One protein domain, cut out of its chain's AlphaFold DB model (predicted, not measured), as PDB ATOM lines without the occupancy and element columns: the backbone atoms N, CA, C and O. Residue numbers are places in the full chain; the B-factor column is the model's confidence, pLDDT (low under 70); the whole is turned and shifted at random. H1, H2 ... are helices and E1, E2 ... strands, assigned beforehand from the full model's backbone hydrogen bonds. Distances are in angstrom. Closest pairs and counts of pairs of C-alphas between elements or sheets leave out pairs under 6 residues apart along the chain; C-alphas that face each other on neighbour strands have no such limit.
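This is residues 83 to 154 of the 196 residues of a protein of Penicillium freii (UniProt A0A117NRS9). With little regular structure, this is a loop-rich body with helix H1 along one side, the short helix H2 packed on it, and a small hairpin of E1 and E2 at one end; the long loop around Glu 105 makes the other end. The 72 printed residues hold H1, H2, E1 and E2 in that order, a mixed class with only 23 residues in named elements. The whole is compact, with a radius of gyration of the C-alphas of 11.8 A and spans of 39 by 27 by 19 A.

H1, residues 89 to 100, begins at C-alpha 89 (21.463, -44.858, 90.499) and is 16.5 A long. H2 is residues 133 to 137, 5.9 A. E1 is residues 140 to 142, 6.0 A; E2, residues 145 to 147, 6.1 A, ends at C-alpha 147 (32.861, -44.917, 91.901).

H1 and H2 touch, the closest C-alphas being those of Ser 99 and Trp 133, 6.1 A apart. Every O i to N i+4 pair is within hydrogen-bond range in both. E1 and E2 are antiparallel at 132 degrees, with N 140 and O 147 within hydrogen-bond range at 2.8 A. H1 is apart from both strands.

The C-alphas farthest apart, of Glu 105 and Gly 144, are 39.2 A apart. The printed part has no cut. The link H1 to H2 is long, 32 residues; residues 101 to 115 have pLDDT under 70.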
ATOM      1  N   THR A  83      40.200 -45.337  83.707       92.06
ATOM      2  CA  THR A  83      39.118 -44.427  84.067       92.06
ATOM      3  C   THR A  83      38.163 -45.035  85.095       92.06
ATOM      4  O   THR A  83      38.217 -46.225  85.420       92.06
ATOM      5  N   ARG A  84      37.306 -44.170  85.646       93.25
ATOM      6  CA  ARG A  84      36.165 -44.497  86.503       93.25
ATOM      7  C   ARG A  84      35.011 -43.560  86.178       93.25
ATOM      8  O   ARG A  84      35.229 -42.398  85.840       93.25
ATOM      9  N   PHE A  85      33.787 -44.021  86.399       91.81
ATOM     10  CA  PHE A  85      32.616 -43.147  86.456       91.81
ATOM     11  C   PHE A  85      32.049 -43.091  87.876       91.81
ATOM     12  O   PHE A  85      32.211 -44.020  88.671       91.81
ATOM     13  N   ARG A  86      31.351 -41.996  88.199       92.88
ATOM     14  CA  ARG A  86      30.613 -41.878  89.463       92.88
ATOM     15  C   ARG A  86      29.453 -42.865  89.468       92.88
ATOM     16  O   ARG A  86      28.584 -42.820  88.596       92.88
ATOM     17  N   ALA A  87      29.428 -43.726  90.475       93.75
ATOM     18  CA  ALA A  87      28.391 -44.726  90.644       93.75
ATOM     19  C   ALA A  87      27.144 -44.068  91.252       93.75
ATOM     20  O   ALA A  87      27.039 -43.878  92.466       93.75
ATOM     21  N   THR A  88      26.215 -43.686  90.373       93.25
ATOM     22  CA  THR A  88      24.894 -43.145  90.719       93.25
ATOM     23  C   THR A  88      23.795 -44.101  90.263       93.25
ATOM     24  O   THR A  88      23.984 -44.853  89.308       93.25
ATOM     25  N   GLU A  89      22.618 -44.034  90.891       93.88
ATOM     26  CA  GLU A  89      21.463 -44.858  90.499       93.88
ATOM     27  C   GLU A  89      21.088 -44.676  89.018       93.88
ATOM     28  O   GLU A  89      20.802 -45.654  88.329       93.88
ATOM     29  N   LEU A  90      21.171 -43.449  88.493       92.25
ATOM     30  CA  LEU A  90      20.929 -43.182  87.076       92.25
ATOM     31  C   LEU A  90      21.919 -43.939  86.180       92.25
ATOM     32  O   LEU A  90      21.496 -44.627  85.252       92.25
ATOM     33  N   ILE A  91      23.221 -43.860  86.478       91.81
ATOM     34  CA  ILE A  91      24.250 -44.590  85.724       91.81
ATOM     35  C   ILE A  91      24.043 -46.100  85.841       91.81
ATOM     36  O   ILE A  91      24.162 -46.809  84.842       91.81
ATOM     37  N   PHE A  92      23.660 -46.593  87.021       91.62
ATOM     38  CA  PHE A  92      23.339 -48.003  87.212       91.62
ATOM     39  C   PHE A  92      22.208 -48.467  86.283       91.62
ATOM     40  O   PHE A  92      22.342 -49.490  85.613       91.62
ATOM     41  N   LEU A  93      21.107 -47.709  86.207       91.06
ATOM     42  CA  LEU A  93      19.975 -48.027  85.333       91.06
ATOM     43  C   LEU A  93      20.347 -47.934  83.849       91.06
ATOM     44  O   LEU A  93      19.997 -48.834  83.084       91.06
ATOM     45  N   MET A  94      21.084 -46.892  83.454       88.31
ATOM     46  CA  MET A  94      21.564 -46.725  82.079       88.31
ATOM     47  C   MET A  94      22.443 -47.900  81.651       88.31
ATOM     48  O   MET A  94      22.196 -48.500  80.608       88.31
ATOM     49  N   GLY A  95      23.431 -48.279  82.462       87.88
ATOM     50  CA  GLY A  95      24.325 -49.375  82.109       87.88
ATOM     51  C   GLY A  95      23.636 -50.738  82.081       87.88
ATOM     52  O   GLY A  95      24.001 -51.557  81.245       87.88
ATOM     53  N   LYS A  96      22.560 -50.968  82.852       87.81
ATOM     54  CA  LYS A  96      21.710 -52.160  82.662       87.81
ATOM     55  C   LYS A  96      21.056 -52.192  81.281       87.81
ATOM     56  O   LYS A  96      20.962 -53.261  80.689       87.81
ATOM     57  N   ILE A  97      20.611 -51.054  80.748       84.00
ATOM     58  CA  ILE A  97      20.030 -50.981  79.397       84.00
ATOM     59  C   ILE A  97      21.122 -51.230  78.351       84.00
ATOM     60  O   ILE A  97      20.997 -52.144  77.538       84.00
ATOM     61  N   PHE A  98      22.223 -50.478  78.412       80.44
ATOM     62  CA  PHE A  98      23.300 -50.586  77.426       80.44
ATOM     63  C   PHE A  98      24.021 -51.937  77.476       80.44
ATOM     64  O   PHE A  98      24.326 -52.506  76.437       80.44
ATOM     65  N   SER A  99      24.234 -52.519  78.654       79.50
ATOM     66  CA  SER A  99      24.914 -53.814  78.773       79.50
ATOM     67  C   SER A  99      23.994 -55.021  78.537       79.50
ATOM     68  O   SER A  99      24.512 -56.101  78.270       79.50
ATOM     69  N   SER A 100      22.660 -54.873  78.595       73.94
ATOM     70  CA  SER A 100      21.717 -55.985  78.348       73.94
ATOM     71  C   SER A 100      21.352 -56.198  76.878       73.94
ATOM     72  O   SER A 100      20.980 -57.309  76.507       73.94
ATOM     73  N   GLN A 101      21.448 -55.167  76.033       60.22
ATOM     74  CA  GLN A 101      20.942 -55.216  74.653       60.22
ATOM     75  C   GLN A 101      21.924 -55.744  73.588       60.22
ATOM     76  O   GLN A 101      21.621 -55.646  72.403       60.22
ATOM     77  N   HIS A 102      23.078 -56.320  73.943       57.78
ATOM     78  CA  HIS A 102      24.151 -56.507  72.956       57.78
ATOM     79  C   HIS A 102      24.739 -57.929  72.969       57.78
ATOM     80  O   HIS A 102      25.448 -58.324  73.892       57.78
ATOM     81  N   THR A 103      24.452 -58.700  71.912       51.53
ATOM     82  CA  THR A 103      25.260 -59.846  71.462       51.53
ATOM     83  C   THR A 103      26.312 -59.349  70.470       51.53
ATOM     84  O   THR A 103      26.073 -58.372  69.760       51.53
ATOM     85  N   ARG A 104      27.471 -60.029  70.414       48.03
ATOM     86  CA  ARG A 104      28.718 -59.710  69.667       48.03
ATOM     87  C   ARG A 104      28.577 -59.279  68.190       48.03
ATOM     88  O   ARG A 104      29.556 -58.866  67.583       48.03
ATOM     89  N   GLU A 105      27.380 -59.334  67.620       47.09
ATOM     90  CA  GLU A 105      27.071 -59.068  66.213       47.09
ATOM     91  C   GLU A 105      26.715 -57.598  65.912       47.09
ATOM     92  O   GLU A 105      26.723 -57.201  64.753       47.09
ATOM     93  N   HIS A 106      26.454 -56.763  66.926       47.94
ATOM     94  CA  HIS A 106      26.112 -55.338  66.742       47.94
ATOM     95  C   HIS A 106      27.307 -54.361  66.842       47.94
ATOM     96  O   HIS A 106      27.118 -53.152  66.769       47.94
ATOM     97  N   TYR A 107      28.539 -54.854  67.004       52.12
ATOM     98  CA  TYR A 107      29.703 -54.038  67.404       52.12
ATOM     99  C   TYR A 107      30.408 -53.292  66.280       52.12
ATOM    100  O   TYR A 107      31.278 -52.480  66.570       52.12
ATOM    101  N   GLY A 108      30.050 -53.540  65.019       45.31
ATOM    102  CA  GLY A 108      30.801 -53.021  63.873       45.31
ATOM    103  C   GLY A 108      30.872 -51.494  63.776       45.31
ATOM    104  O   GLY A 108      31.771 -51.001  63.116       45.31
ATOM    105  N   ASN A 109      29.972 -50.753  64.439       47.84
ATOM    106  CA  ASN A 109      29.831 -49.300  64.266       47.84
ATOM    107  C   ASN A 109      29.748 -48.495  65.577       47.84
ATOM    108  O   ASN A 109      29.340 -47.333  65.542       47.84
ATOM    109  N   PHE A 110      30.061 -49.074  66.742       51.00
ATOM    110  CA  PHE A 110      30.020 -48.279  67.971       51.00
ATOM    111  C   PHE A 110      31.325 -47.501  68.147       51.00
ATOM    112  O   PHE A 110      32.384 -48.129  68.201       51.00
ATOM    113  N   PRO A 111      31.271 -46.162  68.276       50.00
ATOM    114  CA  PRO A 111      32.454 -45.395  68.628       50.00
ATOM    115  C   PRO A 111      32.995 -45.918  69.963       50.00
ATOM    116  O   PRO A 111      32.222 -46.244  70.870       50.00
ATOM    117  N   LEU A 112      34.322 -45.981  70.079       54.06
ATOM    118  CA  LEU A 112      35.103 -46.475  71.230       54.06
ATOM    119  C   LEU A 112      34.833 -45.728  72.565       54.06
ATOM    120  O   LEU A 112      35.487 -45.988  73.577       54.06
ATOM    121  N   ASP A 113      33.836 -44.843  72.580       55.47
ATOM    122  CA  ASP A 113      33.536 -43.830  73.589       55.47
ATOM    123  C   ASP A 113      32.317 -44.144  74.469       55.47
ATOM    124  O   ASP A 113      31.855 -43.268  75.196       55.47
ATOM    125  N   LEU A 114      31.750 -45.356  74.440       61.00
ATOM    126  CA  LEU A 114      30.603 -45.690  75.298       61.00
ATOM    127  C   LEU A 114      31.047 -46.367  76.613       61.00
ATOM    128  O   LEU A 114      31.182 -47.591  76.660       61.00
ATOM    129  N   PRO A 115      31.207 -45.625  77.732       65.12
ATOM    130  CA  PRO A 115      31.762 -46.152  78.984       65.12
ATOM    131  C   PRO A 115      30.837 -47.113  79.745       65.12
ATOM    132  O   PRO A 115      31.241 -47.642  80.778       65.12
ATOM    133  N   LEU A 116      29.594 -47.318  79.292       77.94
ATOM    134  CA  LEU A 116      28.549 -48.047  80.031       77.94
ATOM    135  C   LEU A 116      28.272 -49.453  79.480       77.94
ATOM    136  O   LEU A 116      27.196 -50.020  79.680       77.94
ATOM    137  N   VAL A 117      29.241 -49.994  78.749       82.88
ATOM    138  CA  VAL A 117      29.118 -51.228  77.986       82.88
ATOM    139  C   VAL A 117      30.125 -52.243  78.536       82.88
ATOM    140  O   VAL A 117      31.285 -52.287  78.131       82.88
ATOM    141  N   ALA A 118      29.698 -53.046  79.515       85.25
ATOM    142  CA  ALA A 118      30.626 -53.809  80.361       85.25
ATOM    143  C   ALA A 118      31.513 -54.807  79.606       85.25
ATOM    144  O   ALA A 118      32.685 -54.956  79.922       85.25
ATOM    145  N   HIS A 119      30.982 -55.454  78.574       82.50
ATOM    146  CA  HIS A 119      31.726 -56.436  77.784       82.50
ATOM    147  C   HIS A 119      32.754 -55.804  76.825       82.50
ATOM    148  O   HIS A 119      33.535 -56.535  76.221       82.50
ATOM    149  N   LEU A 120      32.733 -54.478  76.633       82.25
ATOM    150  CA  LEU A 120      33.809 -53.756  75.944       82.25
ATOM    151  C   LEU A 120      34.911 -53.368  76.922       82.25
ATOM    152  O   LEU A 120      36.089 -53.446  76.581       82.25
ATOM    153  N   ALA A 121      34.530 -53.024  78.151       89.19
ATOM    154  CA  ALA A 121      35.468 -52.669  79.196       89.19
ATOM    155  C   ALA A 121      36.406 -53.828  79.554       89.19
ATOM    156  O   ALA A 121      36.015 -55.000  79.635       89.19
ATOM    157  N   VAL A 122      37.649 -53.471  79.864       92.38
ATOM    158  CA  VAL A 122      38.669 -54.393  80.364       92.38
ATOM    159  C   VAL A 122      39.356 -53.846  81.606       92.38
ATOM    160  O   VAL A 122      39.328 -52.646  81.883       92.38
ATOM    161  N   THR A 123      39.987 -54.723  82.378       94.06
ATOM    162  CA  THR A 123      40.904 -54.314  83.439       94.06
ATOM    163  C   THR A 123      42.052 -53.483  82.853       94.06
ATOM    164  O   THR A 123      42.424 -53.677  81.695       94.06
ATOM    165  N   PRO A 124      42.643 -52.554  83.621       93.75
ATOM    166  CA  PRO A 124      43.698 -51.673  83.120       93.75
ATOM    167  C   PRO A 124      44.909 -52.360  82.491       93.75
ATOM    168  O   PRO A 124      45.538 -51.807  81.599       93.75
ATOM    169  N   ASP A 125      45.230 -53.562  82.959       93.19
ATOM    170  CA  ASP A 125      46.298 -54.407  82.427       93.19
ATOM    171  C   ASP A 125      45.907 -55.138  81.127       93.19
ATOM    172  O   ASP A 125      46.668 -55.970  80.649       93.19
ATOM    173  N   GLN A 126      44.727 -54.843  80.567       93.12
ATOM    174  CA  GLN A 126      44.165 -55.397  79.331       93.12
ATOM    175  C   GLN A 126      43.864 -56.909  79.367       93.12
ATOM    176  O   GLN A 126      43.450 -57.472  78.351       93.12
ATOM    177  N   ASN A 127      44.015 -57.572  80.521       92.38
ATOM    178  CA  ASN A 127      43.980 -59.036  80.625       92.38
ATOM    179  C   ASN A 127      42.580 -59.635  80.808       92.38
ATOM    180  O   ASN A 127      42.381 -60.823  80.542       92.38
ATOM    181  N   LYS A 128      41.610 -58.856  81.296       92.19
ATOM    182  CA  LYS A 128      40.280 -59.365  81.640       92.19
ATOM    183  C   LYS A 128      39.181 -58.427  81.161       92.19
ATOM    184  O   LYS A 128      39.157 -57.263  81.533       92.19
ATOM    185  N   THR A 129      38.221 -58.968  80.420       90.56
ATOM    186  CA  THR A 129      36.937 -58.316  80.123       90.56
ATOM    187  C   THR A 129      35.970 -58.474  81.296       90.56
ATOM    188  O   THR A 129      35.927 -59.539  81.919       90.56
ATOM    189  N   PHE A 130      35.177 -57.442  81.590       90.50
ATOM    190  CA  PHE A 130      34.120 -57.536  82.599       90.50
ATOM    191  C   PHE A 130      32.954 -58.382  82.070       90.50
ATOM    192  O   PHE A 130      32.449 -58.166  80.969       90.50
ATOM    193  N   GLY A 131      32.523 -59.370  82.855       86.75
ATOM    194  CA  GLY A 131      31.489 -60.328  82.458       86.75
ATOM    195  C   GLY A 131      30.062 -59.807  82.630       86.75
ATOM    196  O   GLY A 131      29.129 -60.394  82.085       86.75
ATOM    197  N   SER A 132      29.871 -58.727  83.392       89.75
ATOM    198  CA  SER A 132      28.559 -58.120  83.649       89.75
ATOM    199  C   SER A 132      28.671 -56.633  83.981       89.75
ATOM    200  O   SER A 132      29.736 -56.145  84.366       89.75
ATOM    201  N   TRP A 133      27.553 -55.915  83.862       91.56
ATOM    202  CA  TRP A 133      27.466 -54.511  84.259       91.56
ATOM    203  C   TRP A 133      27.723 -54.314  85.749       91.56
ATOM    204  O   TRP A 133      28.438 -53.396  86.135       91.56
ATOM    205  N   GLU A 134      27.190 -55.204  86.577       92.50
ATOM    206  CA  GLU A 134      27.351 -55.188  88.026       92.50
ATOM    207  C   GLU A 134      28.823 -55.333  88.432       92.50
ATOM    208  O   GLU A 134      29.270 -54.668  89.365       92.50
ATOM    209  N   GLU A 135      29.589 -56.155  87.708       92.19
ATOM    210  CA  GLU A 135      31.025 -56.306  87.941       92.19
ATOM    211  C   GLU A 135      31.793 -55.008  87.658       92.19
ATOM    212  O   GLU A 135      32.652 -54.630  88.446       92.19
ATOM    213  N   LEU A 136      31.471 -54.299  86.570       93.12
ATOM    214  CA  LEU A 136      32.109 -53.024  86.227       93.12
ATOM    215  C   LEU A 136      31.649 -51.873  87.142       93.12
ATOM    216  O   LEU A 136      32.452 -51.034  87.555       93.12
ATOM    217  N   TYR A 137      30.355 -51.815  87.461       93.19
ATOM    218  CA  TYR A 137      29.738 -50.721  88.214       93.19
ATOM    219  C   TYR A 137      30.245 -50.617  89.659       93.19
ATOM    220  O   TYR A 137      30.233 -49.525  90.227       93.19
ATOM    221  N   GLY A 138      30.695 -51.717  90.268       79.12
ATOM    222  CA  GLY A 138      31.018 -51.729  91.693       79.12
ATOM    223  C   GLY A 138      29.759 -51.432  92.531       79.12
ATOM    224  O   GLY A 138      28.720 -52.032  92.279       79.12
ATOM    225  N   PRO A 139      29.775 -50.532  93.522       85.50
ATOM    226  CA  PRO A 139      30.724 -49.436  93.638       85.50
ATOM    227  C   PRO A 139      31.929 -49.729  94.540       85.50
ATOM    228  O   PRO A 139      31.897 -50.595  95.417       85.50
ATOM    229  N   LYS A 140      32.988 -48.939  94.351       93.69
ATOM    230  CA  LYS A 140      34.104 -48.749  95.284       93.69
ATOM    231  C   LYS A 140      34.015 -47.370  95.917       93.69
ATOM    232  O   LYS A 140      33.728 -46.397  95.225       93.69
ATOM    233  N   ASP A 141      34.334 -47.285  97.202       95.38
ATOM    234  CA  ASP A 141      34.627 -46.003  97.837       95.38
ATOM    235  C   ASP A 141      36.040 -45.561  97.436       95.38
ATOM    236  O   ASP A 141      37.014 -46.271  97.695       95.38
ATOM    237  N   ILE A 142      36.135 -44.425  96.747       95.38
ATOM    238  CA  ILE A 142      37.387 -43.785  96.342       95.38
ATOM    239  C   ILE A 142      37.349 -42.361  96.881       95.38
ATOM    240  O   ILE A 142      36.568 -41.539  96.404       95.38
ATOM    241  N   GLU A 143      38.174 -42.087  97.889       93.50
ATOM    242  CA  GLU A 143      38.266 -40.771  98.536       93.50
ATOM    243  C   GLU A 143      36.895 -40.231  99.002       93.50
ATOM    244  O   GLU A 143      36.596 -39.044  98.869       93.50
ATOM    245  N   GLY A 144      36.034 -41.109  99.538       93.38
ATOM    246  CA  GLY A 144      34.696 -40.747 100.020       93.38
ATOM    247  C   GLY A 144      33.646 -40.560  98.919       93.38
ATOM    248  O   GLY A 144      32.546 -40.074  99.193       93.38
ATOM    249  N   ALA A 145      33.959 -40.925  97.673       93.81
ATOM    250  CA  ALA A 145      33.012 -40.959  96.568       93.81
ATOM    251  C   ALA A 145      32.770 -42.393  96.078       93.81
ATOM    252  O   ALA A 145      33.700 -43.167  95.866       93.81
ATOM    253  N   SER A 146      31.502 -42.717  95.824       95.81
ATOM    254  CA  SER A 146      31.089 -43.974  95.195       95.81
ATOM    255  C   SER A 146      31.429 -43.955  93.699       95.81
ATOM    256  O   SER A 146      30.875 -43.156  92.936       95.81
ATOM    257  N   MET A 147      32.346 -44.821  93.272       95.69
ATOM    258  CA  MET A 147      32.861 -44.917  91.901       95.69
ATOM    259  C   MET A 147      32.746 -46.346  91.359       95.69
ATOM    260  O   MET A 147      32.634 -47.296  92.130       95.69
ATOM    261  N   SER A 148      32.822 -46.507  90.039       94.62
ATOM    262  CA  SER A 148      32.975 -47.811  89.376       94.62
ATOM    263  C   SER A 148      34.250 -48.544  89.791       94.62
ATOM    264  O   SER A 148      35.126 -47.955  90.431       94.62
ATOM    265  N   GLU A 149      34.423 -49.797  89.361       94.69
ATOM    266  CA  GLU A 149      35.755 -50.415  89.294       94.69
ATOM    267  C   GLU A 149      36.709 -49.580  88.413       94.69
ATOM    268  O   GLU A 149      36.270 -48.741  87.623       94.69
ATOM    269  N   LEU A 150      38.024 -49.772  88.578       94.38
ATOM    270  CA  LEU A 150      39.019 -49.159  87.690       94.38
ATOM    271  C   LEU A 150      39.081 -49.990  86.417       94.38
ATOM    272  O   LEU A 150      39.292 -51.201  86.497       94.38
ATOM    273  N   TYR A 151      38.935 -49.354  85.265       93.88
ATOM    274  CA  TYR A 151      38.875 -50.058  83.989       93.88
ATOM    275  C   TYR A 151      39.469 -49.219  82.858       93.88
ATOM    276  O   TYR A 151      39.734 -48.032  83.035       93.88
ATOM    277  N   ALA A 152      39.672 -49.848  81.707       92.00
ATOM    278  CA  ALA A 152      39.877 -49.204  80.416       92.00
ATOM    279  C   ALA A 152      38.651 -49.478  79.533       92.00
ATOM    280  O   ALA A 152      38.055 -50.555  79.606       92.00
ATOM    281  N   THR A 153      38.254 -48.503  78.717       85.81
ATOM    282  CA  THR A 153      36.990 -48.524  77.958       85.81
ATOM    283  C   THR A 153      36.920 -49.618  76.892       85.81
ATOM    284  O   THR A 153      35.822 -50.068  76.573       85.81
ATOM    285  N   PHE A 154      38.065 -50.072  76.379       86.50
ATOM    286  CA  PHE A 154      38.161 -51.129  75.375       86.50
ATOM    287  C   PHE A 154      39.486 -51.892  75.456       86.50
ATOM    288  O   PHE A 154      40.460 -51.441  76.064       86.50
TER     289      PHE A 154